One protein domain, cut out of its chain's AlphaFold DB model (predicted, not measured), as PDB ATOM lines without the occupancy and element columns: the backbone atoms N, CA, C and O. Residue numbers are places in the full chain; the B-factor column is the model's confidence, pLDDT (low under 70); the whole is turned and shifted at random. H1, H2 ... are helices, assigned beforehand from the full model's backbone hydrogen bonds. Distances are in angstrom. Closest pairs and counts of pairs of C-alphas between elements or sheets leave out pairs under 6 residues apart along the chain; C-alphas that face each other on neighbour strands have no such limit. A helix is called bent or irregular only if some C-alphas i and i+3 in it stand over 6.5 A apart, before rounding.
ATOM      1  N   ASP A 118      82.785  99.503  45.390       76.06
ATOM      2  CA  ASP A 118      81.737 100.480  45.649       76.06
ATOM      3  C   ASP A 118      81.429 100.489  47.152       76.06
ATOM      4  O   ASP A 118      80.834  99.563  47.701       76.06
ATOM      5  N   THR A 119      81.929 101.513  47.841       67.69
ATOM      6  CA  THR A 119      81.832 101.627  49.301       67.69
ATOM      7  C   THR A 119      80.453 102.078  49.769       67.69
ATOM      8  O   THR A 119      80.148 101.910  50.947       67.69
ATOM      9  N   ALA A 120      79.613 102.626  48.882       68.31
ATOM     10  CA  ALA A 120      78.286 103.108  49.255       68.31
ATOM     11  C   ALA A 120      77.309 101.955  49.540       68.31
ATOM     12  O   ALA A 120      76.429 102.093  50.387       68.31
ATOM     13  N   GLU A 121      77.486 100.814  48.870       71.81
ATOM     14  CA  GLU A 121      76.619  99.636  49.010       71.81
ATOM     15  C   GLU A 121      77.261  98.493  49.813       71.81
ATOM     16  O   GLU A 121      76.578  97.555  50.227       71.81
ATOM     17  N   TYR A 122      78.572  98.551  50.054       82.31
ATOM     18  CA  TYR A 122      79.311  97.452  50.667       82.31
ATOM     19  C   TYR A 122      79.388  97.569  52.198       82.31
ATOM     20  O   TYR A 122      80.197  98.322  52.745       82.31
ATOM     21  N   ASP A 123      78.596  96.761  52.911       93.62
ATOM     22  CA  ASP A 123      78.750  96.604  54.362       93.62
ATOM     23  C   ASP A 123      79.873  95.611  54.700       93.62
ATOM     24  O   ASP A 123      79.670  94.400  54.833       93.62
ATOM     25  N   LEU A 124      81.077  96.159  54.876       94.00
ATOM     26  CA  LEU A 124      82.283  95.413  55.235       94.00
ATOM     27  C   LEU A 124      82.091  94.494  56.453       94.00
ATOM     28  O   LEU A 124      82.594  93.368  56.452       94.00
ATOM     29  N   LEU A 125      81.401  94.950  57.504       96.94
ATOM     30  CA  LEU A 125      81.251  94.138  58.715       96.94
ATOM     31  C   LEU A 125      80.298  92.970  58.476       96.94
ATOM     32  O   LEU A 125      80.620  91.846  58.866       96.94
ATOM     33  N   ALA A 126      79.166  93.208  57.807       96.75
ATOM     34  CA  ALA A 126      78.249  92.135  57.433       96.75
ATOM     35  C   ALA A 126      78.960  91.067  56.591       96.75
ATOM     36  O   ALA A 126      78.818  89.875  56.871       96.75
ATOM     37  N   GLU A 127      79.796  91.483  55.637       96.94
ATOM     38  CA  GLU A 127      80.580  90.559  54.820       96.94
ATOM     39  C   GLU A 127      81.573  89.740  55.661       96.94
ATOM     40  O   GLU A 127      81.667  88.520  55.505       96.94
ATOM     41  N   LEU A 128      82.281  90.371  56.606       97.81
ATOM     42  CA  LEU A 128      83.203  89.673  57.510       97.81
ATOM     43  C   LEU A 128      82.482  88.663  58.423       97.81
ATOM     44  O   LEU A 128      82.997  87.561  58.639       97.81
ATOM     45  N   TYR A 129      81.283  88.979  58.924       98.44
ATOM     46  CA  TYR A 129      80.460  88.042  59.706       98.44
ATOM     47  C   TYR A 129      79.865  86.907  58.860       98.44
ATOM     48  O   TYR A 129      79.642  85.797  59.367       98.44
ATOM     49  N   ALA A 130      79.645  87.153  57.569       97.88
ATOM     50  CA  ALA A 130      79.166  86.159  56.618       97.88
ATOM     51  C   ALA A 130      80.244  85.138  56.213       97.88
ATOM     52  O   ALA A 130      79.908  84.115  55.614       97.88
ATOM     53  N   VAL A 131      81.520  85.349  56.564       98.38
ATOM     54  CA  VAL A 131      82.621  84.458  56.168       98.38
ATOM     55  C   VAL A 131      82.404  83.018  56.643       98.38
ATOM     56  O   VAL A 131      82.320  82.728  57.843       98.38
ATOM     57  N   ARG A 132      82.392  82.081  55.682       98.00
ATOM     58  CA  ARG A 132      82.302  80.624  55.930       98.00
ATOM     59  C   ARG A 132      83.490  79.811  55.425       98.00
ATOM     60  O   ARG A 132      83.639  78.658  55.818       98.00
ATOM     61  N   THR A 133      84.345  80.381  54.579       98.00
ATOM     62  CA  THR A 133      85.486  79.668  53.984       98.00
ATOM     63  C   THR A 133      86.756  80.510  54.004       98.00
ATOM     64  O   THR A 133      86.712  81.732  54.130       98.00
ATOM     65  N   MET A 134      87.907  79.859  53.826       97.62
ATOM     66  CA  MET A 134      89.196  80.545  53.685       97.62
ATOM     67  C   MET A 134      89.268  81.458  52.456       97.62
ATOM     68  O   MET A 134      89.883  82.518  52.525       97.62
ATOM     69  N   ALA A 135      88.678  81.054  51.329       96.56
ATOM     70  CA  ALA A 135      88.670  81.869  50.115       96.56
ATOM     71  C   ALA A 135      87.836  83.142  50.318       96.56
ATOM     72  O   ALA A 135      88.308  84.238  50.025       96.56
ATOM     73  N   HIS A 136      86.652  82.994  50.918       97.56
ATOM     74  CA  HIS A 136      85.779  84.109  51.277       97.56
ATOM     75  C   HIS A 136      86.441  85.047  52.292       97.56
ATOM     76  O   HIS A 136      86.485  86.251  52.071       97.56
ATOM     77  N   GLY A 137      87.062  84.500  53.342       97.38
ATOM     78  CA  GLY A 137      87.788  85.294  54.333       97.38
ATOM     79  C   GLY A 137      88.927  86.117  53.728       97.38
ATOM     80  O   GLY A 137      89.102  87.271  54.104       97.38
ATOM     81  N   ARG A 138      89.671  85.569  52.757       95.75
ATOM     82  CA  ARG A 138      90.718  86.311  52.033       95.75
ATOM     83  C   ARG A 138      90.152  87.404  51.134       95.75
ATOM     84  O   ARG A 138      90.731  88.481  51.098       95.75
ATOM     85  N   ALA A 139      89.052  87.132  50.433       94.31
ATOM     86  CA  ALA A 139      88.388  88.127  49.595       94.31
ATOM     87  C   ALA A 139      87.873  89.302  50.441       94.31
ATOM     88  O   ALA A 139      88.233  90.444  50.171       94.31
ATOM     89  N   ALA A 140      87.142  89.014  51.525       95.69
ATOM     90  CA  ALA A 140      86.640  90.021  52.460       95.69
ATOM     91  C   ALA A 140      87.782  90.770  53.164       95.69
ATOM     92  O   ALA A 140      87.803  91.993  53.202       95.69
ATOM     93  N   ALA A 141      88.810  90.070  53.652       96.31
ATOM     94  CA  ALA A 141      89.981  90.738  54.213       96.31
ATOM     95  C   ALA A 141      90.695  91.606  53.168       96.31
ATOM     96  O   ALA A 141      91.283  92.610  53.541       96.31
ATOM     97  N   GLY A 142      90.657  91.264  51.878       93.56
ATOM     98  CA  GLY A 142      91.237  92.055  50.790       93.56
ATOM     99  C   GLY A 142      90.525  93.385  50.525       93.56
ATOM    100  O   GLY A 142      91.134  94.271  49.928       93.56
ATOM    101  N   THR A 143      89.281  93.568  50.979       93.69
ATOM    102  CA  THR A 143      88.560  94.848  50.858       93.69
ATOM    103  C   THR A 143      88.915  95.840  51.962       93.69
ATOM    104  O   THR A 143      88.831  97.040  51.724       93.69
ATOM    105  N   VAL A 144      89.422  95.351  53.099       94.06
ATOM    106  CA  VAL A 144      89.846  96.160  54.250       94.06
ATOM    107  C   VAL A 144      90.953  97.148  53.877       94.06
ATOM    108  O   VAL A 144      91.984  96.776  53.294       94.06
ATOM    109  N   THR A 145      90.737  98.396  54.276       92.06
ATOM    110  CA  THR A 145      91.677  99.518  54.245       92.06
ATOM    111  C   THR A 145      92.136  99.864  55.663       92.06
ATOM    112  O   THR A 145      91.609  99.351  56.651       92.06
ATOM    113  N   ARG A 146      93.122 100.756  55.793       90.31
ATOM    114  CA  ARG A 146      93.659 101.159  57.095       90.31
ATOM    115  C   ARG A 146      92.624 101.835  57.999       90.31
ATOM    116  O   ARG A 146      92.701 101.678  59.217       90.31
ATOM    117  N   ASP A 147      91.660 102.546  57.419       91.31
ATOM    118  CA  ASP A 147      90.640 103.290  58.175       91.31
ATOM    119  C   ASP A 147      89.586 102.359  58.793       91.31
ATOM    120  O   ASP A 147      88.901 102.734  59.743       91.31
ATOM    121  N   ASP A 148      89.486 101.125  58.296       94.69
ATOM    122  CA  ASP A 148      88.523 100.138  58.776       94.69
ATOM    123  C   ASP A 148      88.975  99.461  60.079       94.69
ATOM    124  O   ASP A 148      88.148  98.918  60.815       94.69
ATOM    125  N   TRP A 149      90.277  99.487  60.400       96.44
ATOM    126  CA  TRP A 149      90.829  98.741  61.534       96.44
ATOM    127  C   TRP A 149      90.193  99.075  62.893       96.44
ATOM    128  O   TRP A 149      89.862  98.126  63.607       96.44
ATOM    129  N   PRO A 150      89.959 100.352  63.270       97.00
ATOM    130  CA  PRO A 150      89.281 100.673  64.527       97.00
ATOM    131  C   PRO A 150      87.855 100.110  64.590       97.00
ATOM    132  O   PRO A 150      87.453  99.555  65.611       97.00
ATOM    133  N   ARG A 151      87.107 100.195  63.480       97.56
ATOM    134  CA  ARG A 151      85.742  99.657  63.376       97.56
ATOM    135  C   ARG A 151      85.734  98.130  63.492       97.56
ATOM    136  O   ARG A 151      84.883  97.583  64.188       97.56
ATOM    137  N   ILE A 152      86.684  97.447  62.852       98.31
ATOM    138  CA  ILE A 152      86.850  95.988  62.939       98.31
ATOM    139  C   ILE A 152      87.215  95.561  64.365       98.31
ATOM    140  O   ILE A 152      86.661  94.584  64.862       98.31
ATOM    141  N   ALA A 153      88.126  96.283  65.024       98.44
ATOM    142  CA  ALA A 153      88.543  95.978  66.391       98.44
ATOM    143  C   ALA A 153      87.373  96.071  67.380       98.44
ATOM    144  O   ALA A 153      87.178  95.149  68.173       98.44
ATOM    145  N   ALA A 154      86.572  97.138  67.280       98.19
ATOM    146  CA  ALA A 154      85.364  97.315  68.084       98.19
ATOM    147  C   ALA A 154      84.336  96.201  67.821       98.19
ATOM    148  O   ALA A 154      83.884  95.552  68.757       98.19
ATOM    149  N   ALA A 155      84.042  95.906  66.550       98.31
ATOM    150  CA  ALA A 155      83.087  94.858  66.195       98.31
ATOM    151  C   ALA A 155      83.516  93.477  66.720       98.31
ATOM    152  O   ALA A 155      82.708  92.758  67.299       98.31
ATOM    153  N   ASP A 156      84.794  93.115  66.568       98.38
ATOM    154  CA  ASP A 156      85.313  91.836  67.058       98.38
ATOM    155  C   ASP A 156      85.336  91.741  68.593       98.38
ATOM    156  O   ASP A 156      85.246  90.634  69.135       98.38
ATOM    157  N   HIS A 157      85.459  92.880  69.281       97.62
ATOM    158  CA  HIS A 157      85.375  92.965  70.738       97.62
ATOM    159  C   HIS A 157      83.943  92.714  71.223       97.62
ATOM    160  O   HIS A 157      83.739  91.903  72.126       97.62
ATOM    161  N   ASP A 158      82.965  93.360  70.585       98.12
ATOM    162  CA  ASP A 158      81.546  93.240  70.933       98.12
ATOM    163  C   ASP A 158      80.988  91.854  70.580       98.12
ATOM    164  O   ASP A 158      80.279  91.225  71.368       98.12
ATOM    165  N   ALA A 159      81.319  91.358  69.386       97.88
ATOM    166  CA  ALA A 159      80.904  90.057  68.889       97.88
ATOM    167  C   ALA A 159      82.029  89.425  68.049       97.88
ATOM    168  O   ALA A 159      82.256  89.847  66.910       97.88
ATOM    169  N   PRO A 160      82.700  88.371  68.557       98.12
ATOM    170  CA  PRO A 160      83.786  87.693  67.861       98.12
ATOM    171  C   PRO A 160      83.509  87.386  66.386       98.12
ATOM    172  O   PRO A 160      82.548  86.689  66.050       98.12
ATOM    173  N   LEU A 161      84.396  87.847  65.499       98.50
ATOM    174  CA  LEU A 161      84.347  87.512  64.079       98.50
ATOM    175  C   LEU A 161      84.562  85.998  63.861       98.50
ATOM    176  O   LEU A 161      85.281  85.344  64.630       98.50
ATOM    177  N   PRO A 162      84.016  85.415  62.774       98.31
ATOM    178  CA  PRO A 162      84.265  84.020  62.424       98.31
ATOM    179  C   PRO A 162      85.761  83.704  62.295       98.31
ATOM    180  O   PRO A 162      86.548  84.511  61.797       98.31
ATOM    181  N   GLY A 163      86.166  82.484  62.665       97.94
ATOM    182  CA  GLY A 163      87.584  82.098  62.710       97.94
ATOM    183  C   GLY A 163      88.338  82.274  61.385       97.94
ATOM    184  O   GLY A 163      89.505  82.665  61.392       97.94
ATOM    185  N   PHE A 164      87.684  82.045  60.242       98.44
ATOM    186  CA  PHE A 164      88.288  82.293  58.928       98.44
ATOM    187  C   PHE A 164      88.465  83.786  58.618       98.44
ATOM    188  O   PHE A 164      89.472  84.146  58.008       98.44
ATOM    189  N   ALA A 165      87.546  84.651  59.063       98.50
ATOM    190  CA  ALA A 165      87.696  86.101  58.951       98.50
ATOM    191  C   ALA A 165      88.859  86.586  59.827       98.50
ATOM    192  O   ALA A 165      89.808  87.163  59.302       98.50
ATOM    193  N   ARG A 166      88.860  86.233  61.123       98.56
ATOM    194  CA  ARG A 166      89.949  86.557  62.064       98.56
ATOM    195  C   ARG A 166      91.313  86.136  61.536       98.56
ATOM    196  O   ARG A 166      92.245  86.928  61.534       98.56
ATOM    197  N   TRP A 167      91.434  84.902  61.047       98.31
ATOM    198  CA  TRP A 167      92.695  84.417  60.494       98.31
ATOM    199  C   TRP A 167      93.121  85.187  59.239       98.31
ATOM    200  O   TRP A 167      94.296  85.520  59.106       98.31
ATOM    201  N   SER A 168      92.187  85.493  58.336       98.12
ATOM    202  CA  SER A 168      92.490  86.223  57.096       98.12
ATOM    203  C   SER A 168      92.903  87.672  57.369       98.12
ATOM    204  O   SER A 168      93.807  88.172  56.706       98.12
ATOM    205  N   LEU A 169      92.304  88.314  58.377       98.25
ATOM    206  CA  LEU A 169      92.705  89.632  58.875       98.25
ATOM    207  C   LEU A 169      94.060  89.572  59.593       98.25
ATOM    208  O   LEU A 169      94.933  90.385  59.313       98.25
ATOM    209  N   ALA A 170      94.282  88.576  60.456       98.19
ATOM    210  CA  ALA A 170      95.512  88.433  61.236       98.19
ATOM    211  C   ALA A 170      96.778  88.296  60.373       98.19
ATOM    212  O   ALA A 170      97.845  88.777  60.762       98.19
ATOM    213  N   ILE A 171      96.675  87.637  59.214       97.44
ATOM    214  CA  ILE A 171      97.802  87.463  58.282       97.44
ATOM    215  C   ILE A 171      98.001  88.639  57.327       97.44
ATOM    216  O   ILE A 171      98.920  88.600  56.509       97.44
ATOM    217  N   ARG A 172      97.157  89.674  57.391       97.00
ATOM    218  CA  ARG A 172      97.442  90.913  56.679       97.00
ATOM    219  C   ARG A 172      98.640  91.605  57.315       97.00
ATOM    220  O   ARG A 172      98.757  91.668  58.542       97.00
ATOM    221  N   ILE A 173      99.522  92.129  56.469       95.94
ATOM    222  CA  ILE A 173     100.764  92.766  56.918       95.94
ATOM    223  C   ILE A 173     100.488  94.048  57.700       95.94
ATOM    224  O   ILE A 173     101.203  94.340  58.645       95.94
ATOM    225  N   ASP A 174      99.407  94.748  57.371       95.62
ATOM    226  CA  ASP A 174      98.974  96.009  57.972       95.62
ATOM    227  C   ASP A 174      97.972  95.844  59.124       95.62
ATOM    228  O   ASP A 174      97.513  96.844  59.670       95.62
ATOM    229  N   CYS A 175      97.624  94.612  59.519       97.31
ATOM    230  CA  CYS A 175      96.775  94.406  60.693       97.31
ATOM    231  C   CYS A 175      97.493  94.941  61.956       97.31
ATOM    232  O   CYS A 175      98.648  94.552  62.200       97.31
ATOM    233  N   PRO A 176      96.851  95.810  62.764       96.12
ATOM    234  CA  PRO A 176      97.455  96.351  63.979       96.12
ATOM    235  C   PRO A 176      97.901  95.244  64.949       96.12
ATOM    236  O   PRO A 176      97.178  94.253  65.101       96.12
ATOM    237  N   PRO A 177      99.072  95.362  65.609       94.88
ATOM    238  CA  PRO A 177      99.559  94.355  66.555       94.88
ATOM    239  C   PRO A 177      98.558  94.017  67.666       94.88
ATOM    240  O   PRO A 177      98.381  92.842  67.987       94.88
ATOM    241  N   GLU A 178      97.861  95.020  68.196       96.31
ATOM    242  CA  GLU A 178      96.892  94.881  69.287       96.31
ATOM    243  C   GLU A 178      95.672  94.075  68.830       96.31
ATOM    244  O   GLU A 178      95.268  93.117  69.489       96.31
ATOM    245  N   LEU A 179      95.139  94.394  67.646       97.88
ATOM    246  CA  LEU A 179      94.032  93.649  67.044       97.88
ATOM    247  C   LEU A 179      94.450  92.217  66.681       97.88
ATOM    248  O   LEU A 179      93.699  91.261  66.876       97.88
ATOM    249  N   ARG A 180      95.679  92.030  66.194       97.69
ATOM    250  CA  ARG A 180      96.209  90.692  65.910       97.69
ATOM    251  C   ARG A 180      96.297  89.842  67.180       97.69
ATOM    252  O   ARG A 180      95.962  88.661  67.121       97.69
ATOM    253  N   ALA A 181      96.704  90.431  68.306       96.69
ATOM    254  CA  ALA A 181      96.725  89.763  69.607       96.69
ATOM    255  C   ALA A 181      95.308  89.443  70.118       96.69
ATOM    256  O   ALA A 181      95.090  88.366  70.673       96.69
ATOM    257  N   GLN A 182      94.330  90.320  69.857       97.50
ATOM    258  CA  GLN A 182      92.912  90.069  70.143       97.50
ATOM    259  C   GLN A 182      92.375  88.842  69.384       97.50
ATOM    260  O   GLN A 182      91.612  88.052  69.945       97.50
ATOM    261  N   PHE A 183      92.807  88.617  68.138       98.00
ATOM    262  CA  PHE A 183      92.423  87.419  67.380       98.00
ATOM    263  C   PHE A 183      93.021  86.119  67.939       98.00
ATOM    264  O   PHE A 183      92.435  85.047  67.741       98.00
ATOM    265  N   GLY A 184      94.162  86.190  68.626       95.81
ATOM    266  CA  GLY A 184      94.755  85.060  69.328       95.81
ATOM    267  C   GLY A 184      96.209  85.281  69.744       95.81
ATOM    268  O   GLY A 184      96.962  85.998  69.098       95.81
ATOM    269  N   ASP A 185      96.629  84.580  70.801       95.75
ATOM    270  CA  ASP A 185      98.001  84.676  71.329       95.75
ATOM    271  C   ASP A 185      98.641  83.309  71.667       95.75
ATOM    272  O   ASP A 185      99.763  83.191  72.157       95.75
ATOM    273  N   HIS A 186      97.952  82.207  71.375       95.44
ATOM    274  CA  HIS A 186      98.468  80.880  71.707       95.44
ATOM    275  C   HIS A 186      99.637  80.454  70.778       95.44
ATOM    276  O   HIS A 186      99.697  80.868  69.614       95.44
ATOM    277  N   PRO A 187     100.536  79.538  71.201       95.81
ATOM    278  CA  PRO A 187     101.730  79.161  70.427       95.81
ATOM    279  C   PRO A 187     101.456  78.707  68.985       95.81
ATOM    280  O   PRO A 187     102.171  79.090  68.060       95.81
ATOM    281  N   LYS A 188     100.383  77.932  68.763       96.25
ATOM    282  CA  LYS A 188      99.955  77.515  67.413       96.25
ATOM    283  C   LYS A 188      99.557  78.699  66.513       96.25
ATOM    284  O   LYS A 188      99.792  78.627  65.311       96.25
ATOM    285  N   PHE A 189      98.983  79.771  67.060       96.38
ATOM    286  CA  PHE A 189      98.623  80.974  66.305       96.38
ATOM    287  C   PHE A 189      99.884  81.735  65.901       96.38
ATOM    288  O   PHE A 189     100.106  81.945  64.712       96.38
ATOM    289  N   ARG A 190     100.783  81.999  66.860       94.88
ATOM    290  CA  ARG A 190     102.093  82.624  66.600       94.88
ATOM    291  C   ARG A 190     102.922  81.834  65.581       94.88
ATOM    292  O   ARG A 190     103.512  82.404  64.669       94.88
ATOM    293  N   HIS A 191     102.926  80.502  65.674       94.25
ATOM    294  CA  HIS A 191     103.589  79.649  64.684       94.25
ATOM    295  C   HIS A 191     103.006  79.832  63.275       94.25
ATOM    296  O   HIS A 191     103.765  79.973  62.319       94.25
ATOM    297  N   ARG A 192     101.675  79.872  63.139       96.69
ATOM    298  CA  ARG A 192     101.027  80.097  61.842       96.69
ATOM    299  C   ARG A 192     101.274  81.508  61.306       96.69
ATOM    300  O   ARG A 192     101.451  81.648  60.101       96.69
ATOM    301  N   LEU A 193     101.322  82.532  62.163       96.75
ATOM    302  CA  LEU A 193     101.696  83.895  61.761       96.75
ATOM    303  C   LEU A 193     103.092  83.919  61.127       96.75
ATOM    304  O   LEU A 193     103.246  84.421  60.016       96.75
ATOM    305  N   ARG A 194     104.074  83.254  61.751       94.62
ATOM    306  CA  ARG A 194     105.416  83.102  61.168       94.62
ATOM    307  C   ARG A 194     105.394  82.367  59.828       94.62
ATOM    308  O   ARG A 194     106.050  82.798  58.884       94.62
ATOM    309  N   GLN A 195     104.597  81.303  59.693       94.25
ATOM    310  CA  GLN A 195     104.417  80.620  58.401       94.25
ATOM    311  C   GLN A 195     103.801  81.531  57.329       94.25
ATOM    312  O   GLN A 195     104.133  81.399  56.152       94.25
ATOM    313  N   ALA A 196     102.937  82.467  57.725       95.44
ATOM    314  CA  ALA A 196     102.376  83.486  56.842       95.44
ATOM    315  C   ALA A 196     103.348  84.647  56.550       95.44
ATOM    316  O   ALA A 196     103.017  85.540  55.774       95.44
ATOM    317  N   GLY A 197     104.552  84.646  57.131       95.94
ATOM    318  CA  GLY A 197     105.519  85.724  56.955       95.94
ATOM    319  C   GLY A 197     105.245  86.951  57.822       95.94
ATOM    320  O   GLY A 197     105.776  88.015  57.516       95.94
ATOM    321  N   ILE A 198     104.419  86.822  58.862       97.06
ATOM    322  CA  ILE A 198     104.187  87.880  59.844       97.06
ATOM    323  C   ILE A 198     105.190  87.712  60.980       97.06
ATOM    324  O   ILE A 198     105.112  86.765  61.763       97.06
ATOM    325  N   VAL A 199     106.131  88.646  61.029       95.19
ATOM    326  CA  VAL A 199     107.135  88.812  62.083       95.19
ATOM    327  C   VAL A 199     106.984  90.178  62.737       95.19
ATOM    328  O   VAL A 199     106.543  91.132  62.086       95.19
TER     329      VAL A 199
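Overview. This is residues 118 to 199 of the 279 residues of an uncharacterized protein of Streptomyces sp. RB5 (UniProt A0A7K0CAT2). Six short helices gather loosely about H4, which sits in the middle: the helical hairpin H1 and H2 packs on it through H2, and H5 folds back beside it as a second hairpin. The longest helix, H3, lies along one side near H1 and H5, while H6 makes one end of the long axis and residues 118 to 123 trail at the other. The printed part has 82 residues with six named helices, H1 to H6 in chain order, and no named strand: all helix. It is compact, with a radius of gyration of the C-alphas of 12.1 A, yet elongated, spanning 38 by 24 by 20 A.

Along the chain. Find C-alpha 146 at (93.659, 101.159, 57.095); from there H3 runs 20.0 A to residue 158. It is irregular: C-alphas 147 and 150 are 7.0 A apart. Before it, look for H1, residues 124 to 130, beginning at (82.283, 95.413, 55.235), and H2, residues 134 to 143, 14.6 A long. After it come H4, residues 163 to 170, H5, residues 177 to 183, and H6, residues 187 to 195, 12.4 A long, ending at (104.417, 80.620, 58.401).

Arrangement. H3 is close to H5 but not clearly touching, with the closest C-alphas, Ala 153 and Leu 179, 6.0 A apart. H5 touches H4 at Arg 180 and Ala 170, 5.2 A between C-alphas, a hairpin at a shallow tilt of 7 degrees. H4 touches H2 at a steep tilt of 43 degrees, C-alphas 165 and 137 being 4.7 A apart. H1 and H2 are a hairpin at 9 degrees. H6 and H3 are apart. Every O i to N i+4 pair is within hydrogen-bond range in H1, H2, H4, H5 and H6, and 7 of 9 in H3.

Size, cuts and confidence. The C-alphas of Ala 120 and Pro 187, 39.6 A apart, are the farthest pair. The printed part has no cut and no long link. Look for low confidence at residues 119 to 120, under 70.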